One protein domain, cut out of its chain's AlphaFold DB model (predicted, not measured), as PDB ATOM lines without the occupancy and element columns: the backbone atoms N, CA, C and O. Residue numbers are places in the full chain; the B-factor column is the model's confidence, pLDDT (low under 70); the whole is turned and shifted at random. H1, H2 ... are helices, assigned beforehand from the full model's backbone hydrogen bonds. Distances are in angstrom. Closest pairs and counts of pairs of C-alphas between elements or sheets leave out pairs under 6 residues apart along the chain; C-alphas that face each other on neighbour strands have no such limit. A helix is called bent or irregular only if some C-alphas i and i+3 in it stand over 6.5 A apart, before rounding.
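This is residues 102 to 189 of the 351 residues of an uncharacterized protein of Rheinheimera sp. EpRS3 (UniProt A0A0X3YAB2). Three helices, H2, H3 and H5, stand side by side in a row, running the same way from one to the next, with H3 between the other two. At one end of the row H1 makes a hairpin with H2, slanting away from it, and at the other end H4 folds against H5 in a second hairpin and comes near H3; the long unnamed stretch of residues 127 to 141 returns from the end of H2 to the beginning of H3. The 88 printed residues hold five named helices, H1 to H5 in chain order, and no named strand, and the class is all helix, with 56 residues in named elements. The whole is compact, with a radius of gyration of the C-alphas of 12.8 A, yet its outline is elongated, with spans of 42 by 24 by 18 A.

The longest helix by residues is H4, residues 154 to 166, which measures 19.5 A from its first to its last C-alpha; C-alpha 154 is at (150.308, 138.117, 71.737). H4 is irregular, with C-alphas 155 and 158 lying 7.2 A apart, and its line is a rough one. H5, residues 172 to 183, is 17.6 A long and ends with C-alpha 183 at (141.023, 139.290, 72.115). H5 is neither bent nor irregular, but only just: C-alphas 172 and 175 are 6.1 A apart. H3, residues 142 to 151, is 14.1 A long. H2, residues 118 to 126, is 12.9 A long. H1, residues 103 to 114, is 16.5 A long and begins with C-alpha 103 at (157.897, 133.184, 95.465).

H4 and H5 touch and form a helical hairpin, at a shallow tilt of 27 degrees, opposite ways. Their closest C-alphas are those of Arg 164 and Val 174, 5.7 A apart. H5 also touches H3, with 15 pairs of C-alphas within 8 A; the closest are those of Ala 149 and Ala 180, at 4.2 A. H3 and H5 run the same way at a shallow tilt of 6 degrees. H3 and H4 are near each other, with a closest C-alpha distance of 8.4 A. H2 touches H3 at a shallow tilt of 10 degrees, the same way, and the closest C-alphas are those of Asp 118 and Ala 143, 5.2 A apart. H1 touches H2 with residues 109 to 114 alone, and the closest C-alphas, those of Ala 113 and Gly 120, are 3.9 A apart. H1 and H2 form a helical hairpin, at a steep tilt of 42 degrees, opposite ways. H1 and H3 are only just apart, with a closest C-alpha distance of 8.2 A. Both H1 and H2 are apart from H4 and from H5. Of the four touching pairs, three are at a shallow tilt, and the helix packing is mostly aligned. In H1, H2 and H3 every backbone O i to N i+4 pair is within hydrogen-bond range, while H4 has 7 of 9 such pairs within range and H5 has 7 of 8.

The two C-alphas farthest apart are those of Gly 104 and Gln 189, 42.6 A from each other. The printed part runs from residue 102 to residue 189 and has no cut. The link from H2 to H3 is long, with 15 residues, 127 to 141, whose C-alphas lie 4 to 15 A from the mean of all C-alphas. The links H1 to H2, H3 to H4 and H4 to H5 are tight, with 3, 2 and 5 residues. H3 has its centre nearest to that mean, at 4.1 A, and H1 has its centre farthest from it, at 15.6 A. The mean pLDDT of the printed part of this model is 89.6, and no printed residue is under 70.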
ATOM      1  N   THR A 102     154.732 135.978  97.895       84.38
ATOM      2  CA  THR A 102     155.800 135.004  98.154       84.38
ATOM      3  C   THR A 102     156.173 134.221  96.889       84.38
ATOM      4  O   THR A 102     155.278 133.737  96.189       84.38
ATOM      5  N   PRO A 103     157.473 134.010  96.598       84.50
ATOM      6  CA  PRO A 103     157.897 133.184  95.465       84.50
ATOM      7  C   PRO A 103     157.327 131.758  95.514       84.50
ATOM      8  O   PRO A 103     156.842 131.253  94.505       84.50
ATOM      9  N   GLY A 104     157.318 131.138  96.701       85.38
ATOM     10  CA  GLY A 104     156.771 129.793  96.902       85.38
ATOM     11  C   GLY A 104     155.264 129.708  96.643       85.38
ATOM     12  O   GLY A 104     154.813 128.786  95.968       85.38
ATOM     13  N   GLY A 105     154.487 130.697  97.099       85.69
ATOM     14  CA  GLY A 105     153.054 130.775  96.807       85.69
ATOM     15  C   GLY A 105     152.780 130.919  95.310       85.69
ATOM     16  O   GLY A 105     151.973 130.181  94.754       85.69
ATOM     17  N   ARG A 106     153.506 131.805  94.616       87.25
ATOM     18  CA  ARG A 106     153.358 131.964  93.158       87.25
ATOM     19  C   ARG A 106     153.690 130.679  92.394       87.25
ATOM     20  O   ARG A 106     152.962 130.341  91.466       87.25
ATOM     21  N   ALA A 107     154.739 129.960  92.795       88.75
ATOM     22  CA  ALA A 107     155.114 128.687  92.179       88.75
ATOM     23  C   ALA A 107     154.030 127.610  92.368       88.75
ATOM     24  O   ALA A 107     153.677 126.914  91.418       88.75
ATOM     25  N   LEU A 108     153.451 127.516  93.569       88.25
ATOM     26  CA  LEU A 108     152.366 126.574  93.849       88.25
ATOM     27  C   LEU A 108     151.094 126.909  93.052       88.25
ATOM     28  O   LEU A 108     150.452 126.011  92.512       88.25
ATOM     29  N   LEU A 109     150.751 128.195  92.928       88.12
ATOM     30  CA  LEU A 109     149.613 128.628  92.117       88.12
ATOM     31  C   LEU A 109     149.821 128.326  90.631       88.12
ATOM     32  O   LEU A 109     148.910 127.850  89.959       88.12
ATOM     33  N   GLN A 110     151.029 128.571  90.122       89.88
ATOM     34  CA  GLN A 110     151.396 128.191  88.763       89.88
ATOM     35  C   GLN A 110     151.208 126.685  88.554       89.88
ATOM     36  O   GLN A 110     150.614 126.283  87.558       89.88
ATOM     37  N   GLN A 111     151.659 125.853  89.494       88.19
ATOM     38  CA  GLN A 111     151.470 124.407  89.412       88.19
ATOM     39  C   GLN A 111     149.983 124.018  89.365       88.19
ATOM     40  O   GLN A 111     149.617 123.170  88.558       88.19
ATOM     41  N   GLN A 112     149.128 124.651  90.176       86.12
ATOM     42  CA  GLN A 112     147.682 124.394  90.171       86.12
ATOM     43  C   GLN A 112     146.983 124.834  88.880       86.12
ATOM     44  O   GLN A 112     146.125 124.120  88.367       86.12
ATOM     45  N   ALA A 113     147.322 126.009  88.346       86.81
ATOM     46  CA  ALA A 113     146.760 126.465  87.076       86.81
ATOM     47  C   ALA A 113     147.151 125.497  85.950       86.81
ATOM     48  O   ALA A 113     146.303 124.994  85.216       86.81
ATOM     49  N   LEU A 114     148.438 125.149  85.888       87.31
ATOM     50  CA  LEU A 114     148.976 124.264  84.862       87.31
ATOM     51  C   LEU A 114     148.578 122.790  85.032       87.31
ATOM     52  O   LEU A 114     148.806 122.015  84.110       87.31
ATOM     53  N   SER A 115     147.984 122.391  86.162       84.00
ATOM     54  CA  SER A 115     147.388 121.060  86.331       84.00
ATOM     55  C   SER A 115     145.961 120.962  85.773       84.00
ATOM     56  O   SER A 115     145.298 119.955  86.004       84.00
ATOM     57  N   GLY A 116     145.464 122.001  85.089       78.12
ATOM     58  CA  GLY A 116     144.135 122.019  84.466       78.12
ATOM     59  C   GLY A 116     143.004 122.502  85.380       78.12
ATOM     60  O   GLY A 116     141.841 122.241  85.096       78.12
ATOM     61  N   SER A 117     143.308 123.188  86.488       83.06
ATOM     62  CA  SER A 117     142.272 123.749  87.367       83.06
ATOM     63  C   SER A 117     141.684 125.039  86.786       83.06
ATOM     64  O   SER A 117     142.393 126.040  86.673       83.06
ATOM     65  N   ASP A 118     140.377 125.065  86.511       85.88
ATOM     66  CA  ASP A 118     139.691 126.267  86.007       85.88
ATOM     67  C   ASP A 118     139.799 127.466  86.962       85.88
ATOM     68  O   ASP A 118     140.080 128.591  86.544       85.88
ATOM     69  N   ILE A 119     139.665 127.225  88.271       86.50
ATOM     70  CA  ILE A 119     139.880 128.257  89.298       86.50
ATOM     71  C   ILE A 119     141.350 128.682  89.334       86.50
ATOM     72  O   ILE A 119     141.644 129.864  89.511       86.50
ATOM     73  N   GLY A 120     142.279 127.744  89.125       88.88
ATOM     74  CA  GLY A 120     143.707 128.036  89.019       88.88
ATOM     75  C   GLY A 120     144.008 129.077  87.939       88.88
ATOM     76  O   GLY A 120     144.756 130.018  88.200       88.88
ATOM     77  N   TRP A 121     143.369 128.983  86.768       91.06
ATOM     78  CA  TRP A 121     143.510 129.971  85.689       91.06
ATOM     79  C   TRP A 121     142.969 131.356  86.060       91.06
ATOM     80  O   TRP A 121     143.622 132.372  85.804       91.06
ATOM     81  N   GLN A 122     141.815 131.417  86.728       88.88
ATOM     82  CA  GLN A 122     141.247 132.683  87.210       88.88
ATOM     83  C   GLN A 122     142.144 133.341  88.272       88.88
ATOM     84  O   GLN A 122     142.405 134.545  88.222       88.88
ATOM     85  N   LEU A 123     142.685 132.552  89.201       88.38
ATOM     86  CA  LEU A 123     143.633 133.021  90.212       88.38
ATOM     87  C   LEU A 123     144.987 133.417  89.610       88.38
ATOM     88  O   LEU A 123     145.601 134.374  90.073       88.38
ATOM     89  N   ALA A 124     145.455 132.727  88.567       90.00
ATOM     90  CA  ALA A 124     146.662 133.111  87.843       90.00
ATOM     91  C   ALA A 124     146.499 134.484  87.175       90.00
ATOM     92  O   ALA A 124     147.426 135.297  87.228       90.00
ATOM     93  N   SER A 125     145.313 134.765  86.617       89.00
ATOM     94  CA  SER A 125     144.951 136.104  86.132       89.00
ATOM     95  C   SER A 125     144.997 137.131  87.268       89.00
ATOM     96  O   SER A 125     145.668 138.156  87.144       89.00
ATOM     97  N   TYR A 126     144.382 136.813  88.416       86.38
ATOM     98  CA  TYR A 126     144.374 137.684  89.599       86.38
ATOM     99  C   TYR A 126     145.774 138.062  90.082       86.38
ATOM    100  O   TYR A 126     146.066 139.222  90.360       86.38
ATOM    101  N   ALA A 127     146.646 137.061  90.168       86.38
ATOM    102  CA  ALA A 127     148.013 137.188  90.643       86.38
ATOM    103  C   ALA A 127     148.946 137.857  89.618       86.38
ATOM    104  O   ALA A 127     150.142 138.023  89.883       86.38
ATOM    105  N   GLY A 128     148.433 138.193  88.429       86.88
ATOM    106  CA  GLY A 128     149.216 138.754  87.337       86.88
ATOM    107  C   GLY A 128     150.314 137.808  86.855       86.88
ATOM    108  O   GLY A 128     151.373 138.277  86.432       86.88
ATOM    109  N   LEU A 129     150.104 136.489  86.951       89.50
ATOM    110  CA  LEU A 129     151.036 135.513  86.395       89.50
ATOM    111  C   LEU A 129     151.033 135.600  84.867       89.50
ATOM    112  O   LEU A 129     150.051 136.027  84.256       89.50
ATOM    113  N   THR A 130     152.137 135.161  84.268       91.06
ATOM    114  CA  THR A 130     152.309 135.022  82.819       91.06
ATOM    115  C   THR A 130     152.601 133.552  82.548       91.06
ATOM    116  O   THR A 130     153.717 133.090  82.774       91.06
ATOM    117  N   LEU A 131     151.565 132.803  82.179       92.50
ATOM    118  CA  LEU A 131     151.594 131.353  82.007       92.50
ATOM    119  C   LEU A 131     151.337 130.989  80.542       92.50
ATOM    120  O   LEU A 131     150.489 131.606  79.897       92.50
ATOM    121  N   ASN A 132     152.023 129.953  80.049       92.38
ATOM    122  CA  ASN A 132     151.694 129.323  78.771       92.38
ATOM    123  C   ASN A 132     150.687 128.175  79.014       92.38
ATOM    124  O   ASN A 132     151.038 127.228  79.727       92.38
ATOM    125  N   PRO A 133     149.455 128.244  78.468       91.50
ATOM    126  CA  PRO A 133     148.461 127.180  78.602       91.50
ATOM    127  C   PRO A 133     148.728 125.955  77.716       91.50
ATOM    128  O   PRO A 133     148.149 124.900  77.961       91.50
ATOM    129  N   PHE A 134     149.603 126.059  76.716       90.56
ATOM    130  CA  PHE A 134     149.895 124.987  75.767       90.56
ATOM    131  C   PHE A 134     150.970 124.052  76.321       90.56
ATOM    132  O   PHE A 134     152.170 124.210  76.097       90.56
ATOM    133  N   ARG A 135     150.533 123.069  77.109       82.12
ATOM    134  CA  ARG A 135     151.408 122.056  77.701       82.12
ATOM    135  C   ARG A 135     151.126 120.681  77.113       82.12
ATOM    136  O   ARG A 135     149.977 120.301  76.948       82.12
ATOM    137  N   ALA A 136     152.181 119.910  76.864       73.00
ATOM    138  CA  ALA A 136     152.046 118.540  76.364       73.00
ATOM    139  C   ALA A 136     151.461 117.574  77.414       73.00
ATOM    140  O   ALA A 136     150.906 116.541  77.055       73.00
ATOM    141  N   ASP A 137     151.607 117.892  78.703       78.81
ATOM    142  CA  ASP A 137     151.248 117.032  79.834       78.81
ATOM    143  C   ASP A 137     149.892 117.361  80.484       78.81
ATOM    144  O   ASP A 137     149.518 116.714  81.460       78.81
ATOM    145  N   ALA A 138     149.145 118.336  79.958       79.19
ATOM    146  CA  ALA A 138     147.845 118.731  80.495       79.19
ATOM    147  C   ALA A 138     146.849 119.061  79.377       79.19
ATOM    148  O   ALA A 138     147.211 119.643  78.358       79.19
ATOM    149  N   ALA A 139     145.578 118.712  79.589       82.12
ATOM    150  CA  ALA A 139     144.511 119.087  78.671       82.12
ATOM    151  C   ALA A 139     144.258 120.601  78.724       82.12
ATOM    152  O   ALA A 139     144.216 121.205  79.800       82.12
ATOM    153  N   LEU A 140     144.064 121.204  77.553       89.50
ATOM    154  CA  LEU A 140     143.672 122.602  77.423       89.50
ATOM    155  C   LEU A 140     142.198 122.761  77.822       89.50
ATOM    156  O   LEU A 140     141.351 122.007  77.347       89.50
ATOM    157  N   THR A 141     141.884 123.740  78.675       91.38
ATOM    158  CA  THR A 141     140.506 124.013  79.126       91.38
ATOM    159  C   THR A 141     140.006 125.368  78.626       91.38
ATOM    160  O   THR A 141     140.798 126.259  78.299       91.38
ATOM    161  N   CYS A 142     138.685 125.571  78.615       91.75
ATOM    162  CA  CYS A 142     138.080 126.861  78.268       91.75
ATOM    163  C   CYS A 142     138.564 127.992  79.194       91.75
ATOM    164  O   CYS A 142     138.787 129.113  78.738       91.75
ATOM    165  N   ALA A 143     138.805 127.701  80.480       91.62
ATOM    166  CA  ALA A 143     139.353 128.673  81.427       91.62
ATOM    167  C   ALA A 143     140.796 129.075  81.084       91.62
ATOM    168  O   ALA A 143     141.152 130.247  81.219       91.62
ATOM    169  N   ALA A 144     141.611 128.136  80.590       94.25
ATOM    170  CA  ALA A 144     142.963 128.414  80.107       94.25
ATOM    171  C   ALA A 144     142.947 129.340  78.877       94.25
ATOM    172  O   ALA A 144     143.725 130.293  78.793       94.25
ATOM    173  N   LEU A 145     142.017 129.097  77.948       95.12
ATOM    174  CA  LEU A 145     141.812 129.929  76.760       95.12
ATOM    175  C   LEU A 145     141.289 131.326  77.119       95.12
ATOM    176  O   LEU A 145     141.781 132.320  76.588       95.12
ATOM    177  N   TRP A 146     140.359 131.430  78.071       93.88
ATOM    178  CA  TRP A 146     139.893 132.723  78.573       93.88
ATOM    179  C   TRP A 146     140.996 133.497  79.310       93.88
ATOM    180  O   TRP A 146     141.140 134.707  79.123       93.88
ATOM    181  N   TYR A 147     141.828 132.809  80.101       94.38
ATOM    182  CA  TYR A 147     143.024 133.403  80.699       94.38
ATOM    183  C   TYR A 147     143.948 133.975  79.619       94.38
ATOM    184  O   TYR A 147     144.369 135.129  79.722       94.38
ATOM    185  N   LEU A 148     144.219 133.204  78.560       94.38
ATOM    186  CA  LEU A 148     145.046 133.651  77.445       94.38
ATOM    187  C   LEU A 148     144.453 134.902  76.783       94.38
ATOM    188  O   LEU A 148     145.178 135.892  76.650       94.38
ATOM    189  N   ALA A 149     143.147 134.892  76.488       92.69
ATOM    190  CA  ALA A 149     142.403 136.028  75.940       92.69
ATOM    191  C   ALA A 149     142.582 137.305  76.781       92.69
ATOM    192  O   ALA A 149     142.761 138.396  76.245       92.69
ATOM    193  N   CYS A 150     142.600 137.173  78.110       92.44
ATOM    194  CA  CYS A 150     142.746 138.302  79.027       92.44
ATOM    195  C   CYS A 150     144.206 138.721  79.289       92.44
ATOM    196  O   CYS A 150     144.454 139.800  79.828       92.44
ATOM    197  N   SER A 151     145.186 137.879  78.950       91.38
ATOM    198  CA  SER A 151     146.581 138.024  79.399       91.38
ATOM    199  C   SER A 151     147.459 138.948  78.547       91.38
ATOM    200  O   SER A 151     148.569 139.269  78.978       91.38
ATOM    201  N   ALA A 152     146.981 139.365  77.367       88.44
ATOM    202  CA  ALA A 152     147.734 140.126  76.360       88.44
ATOM    203  C   ALA A 152     149.040 139.447  75.878       88.44
ATOM    204  O   ALA A 152     149.977 140.111  75.429       88.44
ATOM    205  N   GLN A 153     149.124 138.114  75.967       92.12
ATOM    206  CA  GLN A 153     150.275 137.324  75.509       92.12
ATOM    207  C   GLN A 153     150.235 137.089  73.989       92.12
ATOM    208  O   GLN A 153     150.089 135.962  73.514       92.12
ATOM    209  N   ASN A 154     150.389 138.161  73.207       90.62
ATOM    210  CA  ASN A 154     150.308 138.117  71.737       90.62
ATOM    211  C   ASN A 154     151.389 137.221  71.100       90.62
ATOM    212  O   ASN A 154     151.234 136.754  69.976       90.62
ATOM    213  N   ASN A 155     152.472 136.933  71.829       92.25
ATOM    214  CA  ASN A 155     153.516 135.993  71.419       92.25
ATOM    215  C   ASN A 155     153.022 134.538  71.308       92.25
ATOM    216  O   ASN A 155     153.655 133.751  70.612       92.25
ATOM    217  N   LEU A 156     151.914 134.181  71.964       94.00
ATOM    218  CA  LEU A 156     151.328 132.836  71.926       94.00
ATOM    219  C   LEU A 156     150.254 132.675  70.837       94.00
ATOM    220  O   LEU A 156     149.690 131.598  70.669       94.00
ATOM    221  N   LEU A 157     149.979 133.730  70.064       93.62
ATOM    222  CA  LEU A 157     148.938 133.736  69.037       93.62
ATOM    223  C   LEU A 157     149.192 132.707  67.925       93.62
ATOM    224  O   LEU A 157     148.256 132.070  67.454       93.62
ATOM    225  N   ALA A 158     150.449 132.523  67.511       94.25
ATOM    226  CA  ALA A 158     150.791 131.528  66.493       94.25
ATOM    227  C   ALA A 158     150.501 130.099  66.978       94.25
ATOM    228  O   ALA A 158     149.929 129.303  66.239       94.25
ATOM    229  N   GLU A 159     150.841 129.801  68.234       95.00
ATOM    230  CA  GLU A 159     150.590 128.500  68.861       95.00
ATOM    231  C   GLU A 159     149.086 128.242  69.031       95.00
ATOM    232  O   GLU A 159     148.608 127.153  68.715       95.00
ATOM    233  N   LEU A 160     148.319 129.271  69.409       95.19
ATOM    234  CA  LEU A 160     146.859 129.217  69.489       95.19
ATOM    235  C   LEU A 160     146.212 128.868  68.140       95.19
ATOM    236  O   LEU A 160     145.360 127.981  68.084       95.19
ATOM    237  N   VAL A 161     146.654 129.504  67.051       94.81
ATOM    238  CA  VAL A 161     146.156 129.216  65.695       94.81
ATOM    239  C   VAL A 161     146.507 127.789  65.269       94.81
ATOM    240  O   VAL A 161     145.670 127.091  64.694       94.81
ATOM    241  N   THR A 162     147.731 127.328  65.555       94.62
ATOM    242  CA  THR A 162     148.138 125.939  65.292       94.62
ATOM    243  C   THR A 162     147.248 124.955  66.045       94.62
ATOM    244  O   THR A 162     146.765 124.000  65.439       94.62
ATOM    245  N   MET A 163     146.979 125.214  67.327       93.12
ATOM    246  CA  MET A 163     146.088 124.392  68.145       93.12
ATOM    247  C   MET A 163     144.665 124.373  67.589       93.12
ATOM    248  O   MET A 163     144.124 123.296  67.365       93.12
ATOM    249  N   ARG A 164     144.076 125.536  67.285       94.31
ATOM    250  CA  ARG A 164     142.732 125.629  66.694       94.31
ATOM    251  C   ARG A 164     142.620 124.822  65.398       94.31
ATOM    252  O   ARG A 164     141.634 124.126  65.204       94.31
ATOM    253  N   ASN A 165     143.626 124.893  64.524       94.81
ATOM    254  CA  ASN A 165     143.626 124.165  63.250       94.81
ATOM    255  C   ASN A 165     143.823 122.645  63.412       94.81
ATOM    256  O   ASN A 165     143.544 121.903  62.473       94.81
ATOM    257  N   ALA A 166     144.335 122.190  64.559       93.19
ATOM    258  CA  ALA A 166     144.486 120.771  64.876       93.19
ATOM    259  C   ALA A 166     143.217 120.155  65.495       93.19
ATOM    260  O   ALA A 166     143.083 118.932  65.508       93.19
ATOM    261  N   LEU A 167     142.303 120.985  66.007       92.88
ATOM    262  CA  LEU A 167     141.026 120.548  66.564       92.88
ATOM    263  C   LEU A 167     140.017 120.219  65.456       92.88
ATOM    264  O   LEU A 167     140.048 120.786  64.361       92.88
ATOM    265  N   ALA A 168     139.089 119.309  65.756       92.25
ATOM    266  CA  ALA A 168     137.934 119.074  64.899       92.25
ATOM    267  C   ALA A 168     137.027 120.316  64.890       92.25
ATOM    268  O   ALA A 168     136.918 121.015  65.893       92.25
ATOM    269  N   ALA A 169     136.373 120.605  63.763       87.06
ATOM    270  CA  ALA A 169     135.591 121.837  63.598       87.06
ATOM    271  C   ALA A 169     134.401 121.963  64.573       87.06
ATOM    272  O   ALA A 169     133.918 123.068  64.807       87.06
ATOM    273  N   ASP A 170     133.922 120.842  65.110       87.00
ATOM    274  CA  ASP A 170     132.842 120.728  66.088       87.00
ATOM    275  C   ASP A 170     133.329 120.670  67.546       87.00
ATOM    276  O   ASP A 170     132.504 120.641  68.460       87.00
ATOM    277  N   ASP A 171     134.643 120.688  67.785       89.88
ATOM    278  CA  ASP A 171     135.204 120.693  69.133       89.88
ATOM    279  C   ASP A 171     134.838 122.007  69.864       89.88
ATOM    280  O   ASP A 171     135.084 123.098  69.328       89.88
ATOM    281  N   PRO A 172     134.278 121.951  71.091       85.81
ATOM    282  CA  PRO A 172     133.930 123.142  71.872       85.81
ATOM    283  C   PRO A 172     135.099 124.113  72.068       85.81
ATOM    284  O   PRO A 172     134.907 125.325  72.141       85.81
ATOM    285  N   LEU A 173     136.343 123.626  72.098       92.00
ATOM    286  CA  LEU A 173     137.512 124.487  72.253       92.00
ATOM    287  C   LEU A 173     137.742 125.397  71.039       92.00
ATOM    288  O   LEU A 173     138.347 126.455  71.199       92.00
ATOM    289  N   VAL A 174     137.231 125.064  69.846       93.38
ATOM    290  CA  VAL A 174     137.411 125.890  68.635       93.38
ATOM    291  C   VAL A 174     136.833 127.292  68.819       93.38
ATOM    292  O   VAL A 174     137.484 128.277  68.450       93.38
ATOM    293  N   VAL A 175     135.643 127.417  69.421       93.44
ATOM    294  CA  VAL A 175     135.029 128.738  69.625       93.44
ATOM    295  C   VAL A 175     135.803 129.551  70.664       93.44
ATOM    296  O   VAL A 175     136.024 130.747  70.472       93.44
ATOM    297  N   HIS A 176     136.306 128.904  71.721       94.44
ATOM    298  CA  HIS A 176     137.122 129.563  72.741       94.44
ATOM    299  C   HIS A 176     138.504 129.962  72.213       94.44
ATOM    300  O   HIS A 176     139.001 131.030  72.570       94.44
ATOM    301  N   CYS A 177     139.100 129.166  71.320       95.31
ATOM    302  CA  CYS A 177     140.315 129.542  70.608       95.31
ATOM    303  C   CYS A 177     140.071 130.788  69.756       95.31
ATOM    304  O   CYS A 177     140.820 131.753  69.860       95.31
ATOM    305  N   THR A 178     138.985 130.807  68.982       94.81
ATOM    306  CA  THR A 178     138.641 131.946  68.118       94.81
ATOM    307  C   THR A 178     138.343 133.211  68.938       94.81
ATOM    308  O   THR A 178     138.744 134.310  68.557       94.81
ATOM    309  N   LEU A 179     137.704 133.078  70.107       94.81
ATOM    310  CA  LEU A 179     137.497 134.188  71.042       94.81
ATOM    311  C   LEU A 179     138.822 134.709  71.629       94.81
ATOM    312  O   LEU A 179     139.004 135.920  71.764       94.81
ATOM    313  N   ALA A 180     139.759 133.820  71.965       94.75
ATOM    314  CA  ALA A 180     141.082 134.214  72.442       94.75
ATOM    315  C   ALA A 180     141.913 134.889  71.338       94.75
ATOM    316  O   ALA A 180     142.537 135.917  71.589       94.75
ATOM    317  N   GLU A 181     141.864 134.385  70.104       94.06
ATOM    318  CA  GLU A 181     142.471 135.023  68.928       94.06
ATOM    319  C   GLU A 181     141.905 136.430  68.699       94.06
ATOM    320  O   GLU A 181     142.672 137.373  68.483       94.06
ATOM    321  N   TYR A 182     140.579 136.584  68.815       93.62
ATOM    322  CA  TYR A 182     139.898 137.876  68.728       93.62
ATOM    323  C   TYR A 182     140.452 138.870  69.753       93.62
ATOM    324  O   TYR A 182     140.856 139.978  69.390       93.62
ATOM    325  N   ALA A 183     140.521 138.460  71.023       92.25
ATOM    326  CA  ALA A 183     141.023 139.290  72.115       92.25
ATOM    327  C   ALA A 183     142.504 139.675  71.936       92.25
ATOM    328  O   ALA A 183     142.889 140.804  72.238       92.25
ATOM    329  N   LEU A 184     143.320 138.772  71.381       91.06
ATOM    330  CA  LEU A 184     144.740 138.993  71.076       91.06
ATOM    331  C   LEU A 184     144.983 139.778  69.771       91.06
ATOM    332  O   LEU A 184     146.129 139.988  69.371       91.06
ATOM    333  N   GLY A 185     143.922 140.239  69.099       88.31
ATOM    334  CA  GLY A 185     144.003 141.185  67.985       88.31
ATOM    335  C   GLY A 185     143.696 140.616  66.598       88.31
ATOM    336  O   GLY A 185     143.619 141.401  65.651       88.31
ATOM    337  N   GLN A 186     143.449 139.310  66.446       88.25
ATOM    338  CA  GLN A 186     142.908 138.747  65.200       88.25
ATOM    339  C   GLN A 186     141.394 138.939  65.148       88.25
ATOM    340  O   GLN A 186     140.615 138.007  65.332       88.25
ATOM    341  N   ARG A 187     140.963 140.180  64.921       83.62
ATOM    342  CA  ARG A 187     139.538 140.514  64.901       83.62
ATOM    343  C   ARG A 187     138.841 139.846  63.722       83.62
ATOM    344  O   ARG A 187     139.139 140.126  62.561       83.62
ATOM    345  N   THR A 188     137.907 138.970  64.053       80.25
ATOM    346  CA  THR A 188     137.026 138.242  63.142       80.25
ATOM    347  C   THR A 188     135.575 138.690  63.347       80.25
ATOM    348  O   THR A 188     135.293 139.532  64.196       80.25
ATOM    349  N   GLN A 189     134.659 138.164  62.532       85.88
ATOM    350  CA  GLN A 189     133.242 138.542  62.501       85.88
ATOM    351  C   GLN A 189     132.557 138.299  63.860       85.88
ATOM    352  O   GLN A 189     132.278 137.154  64.227       85.88
TER     353      GLN A 189